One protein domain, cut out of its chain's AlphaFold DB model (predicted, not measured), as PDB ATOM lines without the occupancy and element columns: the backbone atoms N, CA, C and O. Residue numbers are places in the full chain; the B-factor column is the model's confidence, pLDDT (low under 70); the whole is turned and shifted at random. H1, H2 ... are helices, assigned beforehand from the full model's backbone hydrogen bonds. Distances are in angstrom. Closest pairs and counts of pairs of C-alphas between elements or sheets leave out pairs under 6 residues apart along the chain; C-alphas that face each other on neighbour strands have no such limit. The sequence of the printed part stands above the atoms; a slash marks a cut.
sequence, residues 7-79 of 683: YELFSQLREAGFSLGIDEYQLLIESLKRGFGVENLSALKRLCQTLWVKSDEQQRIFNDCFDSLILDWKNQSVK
ATOM      1  N   TYR A   7      46.593  24.047   5.435       87.00
ATOM      2  CA  TYR A   7      46.841  25.485   5.309       87.00
ATOM      3  C   TYR A   7      48.333  25.826   5.414       87.00
ATOM      4  O   TYR A   7      48.828  26.709   4.714       87.00
ATOM      5  N   GLU A   8      49.059  25.109   6.267       86.81
ATOM      6  CA  GLU A   8      50.492  25.303   6.465       86.81
ATOM      7  C   GLU A   8      51.277  24.815   5.245       86.81
ATOM      8  O   GLU A   8      52.091  25.563   4.709       86.81
ATOM      9  N   LEU A   9      50.911  23.648   4.700       88.81
ATOM     10  CA  LEU A   9      51.415  23.174   3.409       88.81
ATOM     11  C   LEU A   9      51.158  24.197   2.291       88.81
ATOM     12  O   LEU A   9      52.063  24.536   1.532       88.81
ATOM     13  N   PHE A  10      49.934  24.722   2.196       90.00
ATOM     14  CA  PHE A  10      49.583  25.745   1.209       90.00
ATOM     15  C   PHE A  10      50.425  27.024   1.365       90.00
ATOM     16  O   PHE A  10      50.832  27.624   0.371       90.00
ATOM     17  N   SER A  11      50.710  27.433   2.602       87.62
ATOM     18  CA  SER A  11      51.505  28.629   2.896       87.62
ATOM     19  C   SER A  11      52.979  28.436   2.531       87.62
ATOM     20  O   SER A  11      53.524  29.261   1.800       87.62
ATOM     21  N   GLN A  12      53.589  27.312   2.924       87.88
ATOM     22  CA  GLN A  12      54.985  26.988   2.600       87.88
ATOM     23  C   GLN A  12      55.222  26.891   1.087       87.88
ATOM     24  O   GLN A  12      56.202  27.420   0.570       87.88
ATOM     25  N   LEU A  13      54.292  26.288   0.339       88.56
ATOM     26  CA  LEU A  13      54.412  26.200  -1.119       88.56
ATOM     27  C   LEU A  13      54.330  27.578  -1.795       88.56
ATOM     28  O   LEU A  13      55.015  27.821  -2.788       88.56
ATOM     29  N   ARG A  14      53.530  28.513  -1.258       88.06
ATOM     30  CA  ARG A  14      53.485  29.896  -1.765       88.06
ATOM     31  C   ARG A  14      54.792  30.640  -1.516       88.06
ATOM     32  O   ARG A  14      55.239  31.365  -2.403       88.06
ATOM     33  N   GLU A  15      55.403  30.448  -0.352       84.50
ATOM     34  CA  GLU A  15      56.729  30.996  -0.039       84.50
ATOM     35  C   GLU A  15      57.816  30.394  -0.937       84.50
ATOM     36  O   GLU A  15      58.671  31.119  -1.438       84.50
ATOM     37  N   ALA A  16      57.707  29.101  -1.256       82.44
ATOM     38  CA  ALA A  16      58.579  28.401  -2.196       82.44
ATOM     39  C   ALA A  16      58.319  28.744  -3.683       82.44
ATOM     40  O   ALA A  16      58.856  28.096  -4.581       82.44
ATOM     41  N   GLY A  17      57.497  29.760  -3.971       79.75
ATOM     42  CA  GLY A  17      57.307  30.307  -5.317       79.75
ATOM     43  C   GLY A  17      56.184  29.669  -6.140       79.75
ATOM     44  O   GLY A  17      56.048  29.981  -7.329       79.75
ATOM     45  N   PHE A  18      55.337  28.815  -5.551       89.38
ATOM     46  CA  PHE A  18      54.172  28.289  -6.260       89.38
ATOM     47  C   PHE A  18      53.146  29.403  -6.502       89.38
ATOM     48  O   PHE A  18      52.814  30.198  -5.620       89.38
ATOM     49  N   SER A  19      52.581  29.442  -7.711       84.75
ATOM     50  CA  SER A  19      51.511  30.383  -8.069       84.75
ATOM     51  C   SER A  19      50.150  29.884  -7.569       84.75
ATOM     52  O   SER A  19      49.293  29.547  -8.382       84.75
ATOM     53  N   LEU A  20      49.982  29.797  -6.244       88.56
ATOM     54  CA  LEU A  20      48.747  29.360  -5.583       88.56
ATOM     55  C   LEU A  20      47.984  30.554  -4.996       88.56
ATOM     56  O   LEU A  20      48.552  31.388  -4.279       88.56
ATOM     57  N   GLY A  21      46.694  30.632  -5.307       82.44
ATOM     58  CA  GLY A  21      45.725  31.575  -4.770       82.44
ATOM     59  C   GLY A  21      44.677  30.892  -3.887       82.44
ATOM     60  O   GLY A  21      44.726  29.696  -3.608       82.44
ATOM     61  N   ILE A  22      43.733  31.695  -3.392       80.94
ATOM     62  CA  ILE A  22      42.665  31.225  -2.494       80.94
ATOM     63  C   ILE A  22      41.740  30.241  -3.220       80.94
ATOM     64  O   ILE A  22      41.267  29.292  -2.601       80.94
ATOM     65  N   ASP A  23      41.536  30.429  -4.522       80.62
ATOM     66  CA  ASP A  23      40.679  29.574  -5.344       80.62
ATOM     67  C   ASP A  23      41.253  28.149  -5.427       80.62
ATOM     68  O   ASP A  23      40.524  27.176  -5.247       80.62
ATOM     69  N   GLU A  24      42.575  28.001  -5.581       86.38
ATOM     70  CA  GLU A  24      43.246  26.696  -5.571       86.38
ATOM     71  C   GLU A  24      43.191  26.006  -4.199       86.38
ATOM     72  O   GLU A  24      43.166  24.774  -4.126       86.38
ATOM     73  N   TYR A  25      43.158  26.778  -3.110       89.12
ATOM     74  CA  TYR A  25      42.954  26.238  -1.765       89.12
ATOM     75  C   TYR A  25      41.505  25.787  -1.554       89.12
ATOM     76  O   TYR A  25      41.263  24.688  -1.056       89.12
ATOM     77  N   GLN A  26      40.531  26.601  -1.969       86.00
ATOM     78  CA  GLN A  26      39.113  26.250  -1.895       86.00
ATOM     79  C   GLN A  26      38.797  25.009  -2.732       86.00
ATOM     80  O   GLN A  26      38.072  24.138  -2.257       86.00
ATOM     81  N   LEU A  27      39.408  24.881  -3.912       88.31
ATOM     82  CA  LEU A  27      39.262  23.713  -4.775       88.31
ATOM     83  C   LEU A  27      39.768  22.425  -4.106       88.31
ATOM     84  O   LEU A  27      39.124  21.382  -4.229       88.31
ATOM     85  N   LEU A  28      40.873  22.485  -3.347       91.06
ATOM     86  CA  LEU A  28      41.332  21.346  -2.543       91.06
ATOM     87  C   LEU A  28      40.300  20.977  -1.467       91.06
ATOM     88  O   LEU A  28      39.950  19.805  -1.328       91.06
ATOM     89  N   ILE A  29      39.799  21.961  -0.715       90.00
ATOM     90  CA  ILE A  29      38.818  21.719   0.353       90.00
ATOM     91  C   ILE A  29      37.513  21.148  -0.214       90.00
ATOM     92  O   ILE A  29      36.942  20.223   0.363       90.00
ATOM     93  N   GLU A  30      37.042  21.663  -1.348       87.12
ATOM     94  CA  GLU A  30      35.854  21.149  -2.024       87.12
ATOM     95  C   GLU A  30      36.064  19.718  -2.542       87.12
ATOM     96  O   GLU A  30      35.200  18.863  -2.342       87.12
ATOM     97  N   SER A  31      37.230  19.426  -3.122       87.44
ATOM     98  CA  SER A  31      37.588  18.078  -3.583       87.44
ATOM     99  C   SER A  31      37.605  17.071  -2.428       87.44
ATOM    100  O   SER A  31      37.036  15.987  -2.549       87.44
ATOM    101  N   LEU A  32      38.162  17.453  -1.274       87.19
ATOM    102  CA  LEU A  32      38.153  16.625  -0.064       87.19
ATOM    103  C   LEU A  32      36.730  16.399   0.467       87.19
ATOM    104  O   LEU A  32      36.383  15.276   0.830       87.19
ATOM    105  N   LYS A  33      35.875  17.433   0.469       83.50
ATOM    106  CA  LYS A  33      34.457  17.313   0.871       83.50
ATOM    107  C   LYS A  33      33.663  16.377  -0.041       83.50
ATOM    108  O   LYS A  33      32.763  15.693   0.434       83.50
ATOM    109  N   ARG A  34      34.003  16.336  -1.330       85.06
ATOM    110  CA  ARG A  34      33.410  15.427  -2.321       85.06
ATOM    111  C   ARG A  34      34.011  14.011  -2.286       85.06
ATOM    112  O   ARG A  34      33.621  13.180  -3.097       85.06
ATOM    113  N   GLY A  35      34.927  13.727  -1.354       85.81
ATOM    114  CA  GLY A  35      35.493  12.393  -1.131       85.81
ATOM    115  C   GLY A  35      36.745  12.070  -1.950       85.81
ATOM    116  O   GLY A  35      37.214  10.936  -1.913       85.81
ATOM    117  N   PHE A  36      37.331  13.029  -2.669       81.38
ATOM    118  CA  PHE A  36      38.587  12.807  -3.391       81.38
ATOM    119  C   PHE A  36      39.784  12.931  -2.444       81.38
ATOM    120  O   PHE A  36      39.842  13.849  -1.633       81.38
ATOM    121  N   GLY A  37      40.768  12.032  -2.551       82.25
ATOM    122  CA  GLY A  37      42.024  12.123  -1.788       82.25
ATOM    123  C   GLY A  37      41.915  11.798  -0.291       82.25
ATOM    124  O   GLY A  37      42.889  11.981   0.435       82.25
ATOM    125  N   VAL A  38      40.767  11.289   0.174       82.62
ATOM    126  CA  VAL A  38      40.506  10.965   1.593       82.62
ATOM    127  C   VAL A  38      40.841   9.514   1.977       82.62
ATOM    128  O   VAL A  38      40.618   9.095   3.107       82.62
ATOM    129  N   GLU A  39      41.373   8.709   1.061       77.62
ATOM    130  CA  GLU A  39      41.625   7.282   1.321       77.62
ATOM    131  C   GLU A  39      42.858   7.053   2.208       77.62
ATOM    132  O   GLU A  39      42.873   6.179   3.070       77.62
ATOM    133  N   ASN A  40      43.929   7.813   1.971       82.44
ATOM    134  CA  ASN A  40      45.202   7.728   2.686       82.44
ATOM    135  C   ASN A  40      46.086   8.941   2.346       82.44
ATOM    136  O   ASN A  40      45.793   9.710   1.430       82.44
ATOM    137  N   LEU A  41      47.206   9.100   3.061       84.69
ATOM    138  CA  LEU A  41      48.156  10.197   2.829       84.69
ATOM    139  C   LEU A  41      48.717  10.211   1.401       84.69
ATOM    140  O   LEU A  41      48.948  11.285   0.857       84.69
ATOM    141  N   SER A  42      48.890   9.050   0.768       84.25
ATOM    142  CA  SER A  42      49.344   8.972  -0.623       84.25
ATOM    143  C   SER A  42      48.279   9.480  -1.600       84.25
ATOM    144  O   SER A  42      48.616  10.136  -2.581       84.25
ATOM    145  N   ALA A  43      46.997   9.220  -1.332       83.88
ATOM    146  CA  ALA A  43      45.876   9.747  -2.108       83.88
ATOM    147  C   ALA A  43      45.745  11.268  -1.949       83.88
ATOM    148  O   ALA A  43      45.554  11.966  -2.942       83.88
ATOM    149  N   LEU A  44      45.939  11.787  -0.732       89.94
ATOM    150  CA  LEU A  44      46.000  13.224  -0.465       89.94
ATOM    151  C   LEU A  44      47.192  13.882  -1.173       89.94
ATOM    152  O   LEU A  44      47.025  14.907  -1.828       89.94
ATOM    153  N   LYS A  45      48.382  13.271  -1.090       92.69
ATOM    154  CA  LYS A  45      49.596  13.749  -1.769       92.69
ATOM    155  C   LYS A  45      49.366  13.851  -3.273       92.69
ATOM    156  O   LYS A  45      49.643  14.895  -3.854       92.69
ATOM    157  N   ARG A  46      48.792  12.807  -3.884       89.44
ATOM    158  CA  ARG A  46      48.431  12.805  -5.310       89.44
ATOM    159  C   ARG A  46      47.435  13.910  -5.648       89.44
ATOM    160  O   ARG A  46      47.667  14.629  -6.606       89.44
ATOM    161  N   LEU A  47      46.376  14.083  -4.854       91.00
ATOM    162  CA  LEU A  47      45.387  15.141  -5.083       91.00
ATOM    163  C   LEU A  47      46.034  16.535  -5.060       91.00
ATOM    164  O   LEU A  47      45.835  17.319  -5.984       91.00
ATOM    165  N   CYS A  48      46.849  16.829  -4.047       92.31
ATOM    166  CA  CYS A  48      47.567  18.100  -3.956       92.31
ATOM    167  C   CYS A  48      48.553  18.291  -5.120       92.31
ATOM    168  O   CYS A  48      48.614  19.380  -5.686       92.31
ATOM    169  N   GLN A  49      49.280  17.245  -5.529       93.12
ATOM    170  CA  GLN A  49      50.155  17.297  -6.706       93.12
ATOM    171  C   GLN A  49      49.363  17.627  -7.973       93.12
ATOM    172  O   GLN A  49      49.749  18.525  -8.714       93.12
ATOM    173  N   THR A  50      48.233  16.952  -8.194       91.31
ATOM    174  CA  THR A  50      47.369  17.186  -9.357       91.31
ATOM    175  C   THR A  50      46.827  18.612  -9.396       91.31
ATOM    176  O   THR A  50      46.739  19.198 -10.472       91.31
ATOM    177  N   LEU A  51      46.472  19.184  -8.244       89.69
ATOM    178  CA  LEU A  51      45.906  20.530  -8.182       89.69
ATOM    179  C   LEU A  51      46.968  21.635  -8.274       89.69
ATOM    180  O   LEU A  51      46.689  22.702  -8.824       89.69
ATOM    181  N   TRP A  52      48.161  21.424  -7.712       93.12
ATOM    182  CA  TRP A  52      49.090  22.522  -7.412       93.12
ATOM    183  C   TRP A  52      50.440  22.456  -8.134       93.12
ATOM    184  O   TRP A  52      51.070  23.501  -8.303       93.12
ATOM    185  N   VAL A  53      50.895  21.281  -8.580       91.94
ATOM    186  CA  VAL A  53      52.217  21.104  -9.209       91.94
ATOM    187  C   VAL A  53      52.111  21.250 -10.730       91.94
ATOM    188  O   VAL A  53      51.291  20.595 -11.365       91.94
ATOM    189  N   LYS A  54      52.954  22.104 -11.329       87.69
ATOM    190  CA  LYS A  54      52.943  22.426 -12.773       87.69
ATOM    191  C   LYS A  54      54.275  22.156 -13.491       87.69
ATOM    192  O   LYS A  54      54.365  22.405 -14.690       87.69
ATOM    193  N   SER A  55      55.307  21.687 -12.786       86.31
ATOM    194  CA  SER A  55      56.614  21.328 -13.360       86.31
ATOM    195  C   SER A  55      57.347  20.271 -12.526       86.31
ATOM    196  O   SER A  55      57.054  20.105 -11.342       86.31
ATOM    197  N   ASP A  56      58.345  19.608 -13.117       82.75
ATOM    198  CA  ASP A  56      59.189  18.616 -12.429       82.75
ATOM    199  C   ASP A  56      59.994  19.227 -11.269       82.75
ATOM    200  O   ASP A  56      60.229  18.585 -10.245       82.75
ATOM    201  N   GLU A  57      60.393  20.495 -11.400       80.44
ATOM    202  CA  GLU A  57      61.061  21.249 -10.335       80.44
ATOM    203  C   GLU A  57      60.111  21.501  -9.157       80.44
ATOM    204  O   GLU A  57      60.452  21.219  -8.008       80.44
ATOM    205  N   GLN A  58      58.875  21.927  -9.442       88.12
ATOM    206  CA  GLN A  58      57.836  22.064  -8.423       88.12
ATOM    207  C   GLN A  58      57.493  20.718  -7.788       88.12
ATOM    208  O   GLN A  58      57.212  20.660  -6.598       88.12
ATOM    209  N   GLN A  59      57.551  19.620  -8.538       90.31
ATOM    210  CA  GLN A  59      57.274  18.302  -7.984       90.31
ATOM    211  C   GLN A  59      58.278  17.911  -6.894       90.31
ATOM    212  O   GLN A  59      57.871  17.339  -5.882       90.31
ATOM    213  N   ARG A  60      59.564  18.251  -7.061       87.69
ATOM    214  CA  ARG A  60      60.595  18.018  -6.034       87.69
ATOM    215  C   ARG A  60      60.328  18.848  -4.783       87.69
ATOM    216  O   ARG A  60      60.147  18.277  -3.715       87.69
ATOM    217  N   ILE A  61      60.172  20.163  -4.949       87.38
ATOM    218  CA  ILE A  61      59.907  21.098  -3.843       87.38
ATOM    219  C   ILE A  61      58.633  20.706  -3.085       87.38
ATOM    220  O   ILE A  61      58.601  20.714  -1.856       87.38
ATOM    221  N   PHE A  62      57.584  20.323  -3.818       95.12
ATOM    222  CA  PHE A  62      56.337  19.858  -3.228       95.12
ATOM    223  C   PHE A  62      56.544  18.599  -2.387       95.12
ATOM    224  O   PHE A  62      56.027  18.529  -1.275       95.12
ATOM    225  N   ASN A  63      57.269  17.603  -2.908       91.38
ATOM    226  CA  ASN A  63      57.510  16.358  -2.185       91.38
ATOM    227  C   ASN A  63      58.276  16.609  -0.888       91.38
ATOM    228  O   ASN A  63      57.842  16.119   0.149       91.38
ATOM    229  N   ASP A  64      59.330  17.425  -0.940       87.81
ATOM    230  CA  ASP A  64      60.149  17.755   0.227       87.81
ATOM    231  C   ASP A  64      59.321  18.476   1.304       87.81
ATOM    232  O   ASP A  64      59.322  18.071   2.468       87.81
ATOM    233  N   CYS A  65      58.537  19.487   0.907       87.81
ATOM    234  CA  CYS A  65      57.659  20.215   1.829       87.81
ATOM    235  C   CYS A  65      56.577  19.302   2.420       87.81
ATOM    236  O   CYS A  65      56.348  19.303   3.628       87.81
ATOM    237  N   PHE A  66      55.914  18.501   1.581       91.25
ATOM    238  CA  PHE A  66      54.840  17.611   2.015       91.25
ATOM    239  C   PHE A  66      55.354  16.541   2.979       91.25
ATOM    240  O   PHE A  66      54.739  16.302   4.016       91.25
ATOM    241  N   ASP A  67      56.479  15.903   2.661       89.38
ATOM    242  CA  ASP A  67      57.020  14.815   3.469       89.38
ATOM    243  C   ASP A  67      57.576  15.334   4.804       89.38
ATOM    244  O   ASP A  67      57.298  14.726   5.841       89.38
ATOM    245  N   SER A  68      58.257  16.490   4.811       86.94
ATOM    246  CA  SER A  68      58.715  17.147   6.047       86.94
ATOM    247  C   SER A  68      57.544  17.504   6.962       86.94
ATOM    248  O   SER A  68      57.527  17.147   8.138       86.94
ATOM    249  N   LEU A  69      56.519  18.155   6.415       88.00
ATOM    250  CA  LEU A  69      55.378  18.650   7.180       88.00
ATOM    251  C   LEU A  69      54.504  17.509   7.726       88.00
ATOM    252  O   LEU A  69      54.011  17.576   8.852       88.00
ATOM    253  N   ILE A  70      54.350  16.417   6.971       85.44
ATOM    254  CA  ILE A  70      53.659  15.214   7.453       85.44
ATOM    255  C   ILE A  70      54.478  14.482   8.524       85.44
ATOM    256  O   ILE A  70      53.885  13.931   9.458       85.44
ATOM    257  N   LEU A  71      55.810  14.467   8.425       80.81
ATOM    258  CA  LEU A  71      56.680  13.890   9.452       80.81
ATOM    259  C   LEU A  71      56.585  14.684  10.763       80.81
ATOM    260  O   LEU A  71      56.361  14.092  11.821       80.81
ATOM    261  N   ASP A  72      56.658  16.012  10.688       81.88
ATOM    262  CA  ASP A  72      56.528  16.902  11.844       81.88
ATOM    263  C   ASP A  72      55.153  16.791  12.500       81.88
ATOM    264  O   ASP A  72      55.048  16.638  13.720       81.88
ATOM    265  N   TRP A  73      54.090  16.758  11.696       83.44
ATOM    266  CA  TRP A  73      52.729  16.566  12.187       83.44
ATOM    267  C   TRP A  73      52.544  15.220  12.901       83.44
ATOM    268  O   TRP A  73      51.944  15.163  13.981       83.44
ATOM    269  N   LYS A  74      53.099  14.130  12.351       79.50
ATOM    270  CA  LYS A  74      53.085  12.814  13.013       79.50
ATOM    271  C   LYS A  74      53.846  12.858  14.338       79.50
ATOM    272  O   LYS A  74      53.324  12.385  15.346       79.50
ATOM    273  N   ASN A  75      55.027  13.474  14.371       75.12
ATOM    274  CA  ASN A  75      55.851  13.584  15.577       75.12
ATOM    275  C   ASN A  75      55.176  14.420  16.678       75.12
ATOM    276  O   ASN A  75      55.225  14.060  17.858       75.12
ATOM    277  N   GLN A  76      54.500  15.509  16.311       71.25
ATOM    278  CA  GLN A  76      53.725  16.332  17.244       71.25
ATOM    279  C   GLN A  76      52.486  15.597  17.771       71.25
ATOM    280  O   GLN A  76      52.170  15.691  18.959       71.25
ATOM    281  N   SER A  77      51.823  14.813  16.920       67.81
ATOM    282  CA  SER A  77      50.681  13.980  17.313       67.81
ATOM    283  C   SER A  77      51.102  12.875  18.292       67.81
ATOM    284  O   SER A  77      50.434  12.658  19.301       67.81
ATOM    285  N   VAL A  78      52.262  12.244  18.071       60.66
ATOM    286  CA  VAL A  78      52.839  11.241  18.984       60.66
ATOM    287  C   VAL A  78      53.267  11.868  20.320       60.66
ATOM    288  O   VAL A  78      52.972  11.305  21.374       60.66
ATOM    289  N   LYS A  79      53.866  13.071  20.320       56.16
ATOM    290  CA  LYS A  79      54.181  13.816  21.558       56.16
ATOM    291  C   LYS A  79      52.934  14.171  22.376       56.16
ATOM    292  O   LYS A  79      52.973  14.080  23.600       56.16
TER     293      LYS A  79
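AT A GLANCE: This is residues 7 to 79 of the 683 residues of an uncharacterized protein of Planktothrix tepida PCC 9214 (UniProt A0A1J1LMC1). Four helices stand in a ring, a short, splayed bundle in which H1, H2, H3 and H4 each run opposite to the next. H4 is far the longest, and its last part, residues 71 to 79, sticks out beyond the body as a free arm. The 73 printed residues hold four named helices, in the order H1, H2, H3, H4, and no named strand; the class is all helix. The whole is compact, with a radius of gyration of the C-alphas of 12.2 A and spans of 34 by 28 by 20 A.

IN THESE COORDINATES: H1, residues 7 to 15, begins at C-alpha 7 (46.841, 25.485, 5.309) and is 12.5 A long. H2, residues 22 to 33, measures 16.5 A, and H3, residues 41 to 52, 16.1 A. H4, residues 56 to 79, runs 34.7 A from C-alpha 56 (59.189, 18.616, -12.429) to C-alpha 79 (54.181, 13.816, 21.558).

HOW THE PARTS SIT: H1 is close to but not clearly touching H2; their closest C-alphas, of Phe 10 and Tyr 25, are 7.3 A apart. H2 and H3 form a helical hairpin and touch, closest at the C-alphas of Leu 28 and Cys 48, 7.2 A, at a shallow tilt of 34 degrees, only just short of steep. H3 and H4, also a helical hairpin, only just touch, with 3 pairs of C-alphas within 8 A, the closest those of Gln 49 and Gln 59, 7.3 A. H4 touches H1 with residues 61 to 69 alone, closest at the C-alphas of Phe 66 and Leu 9, 6.7 A. H1 and H3 are apart, as are H2 and H4. In H1, H2, H3 and H4 every O i to N i+4 pair is within hydrogen-bond range.

THE WHOLE: The C-alphas of Ser 55 and Lys 79, the two farthest apart, are 35.8 A from each other. The printed part has no cut and no long link; H3 to H4 is tight. Residues 77 to 79 have pLDDT under 70.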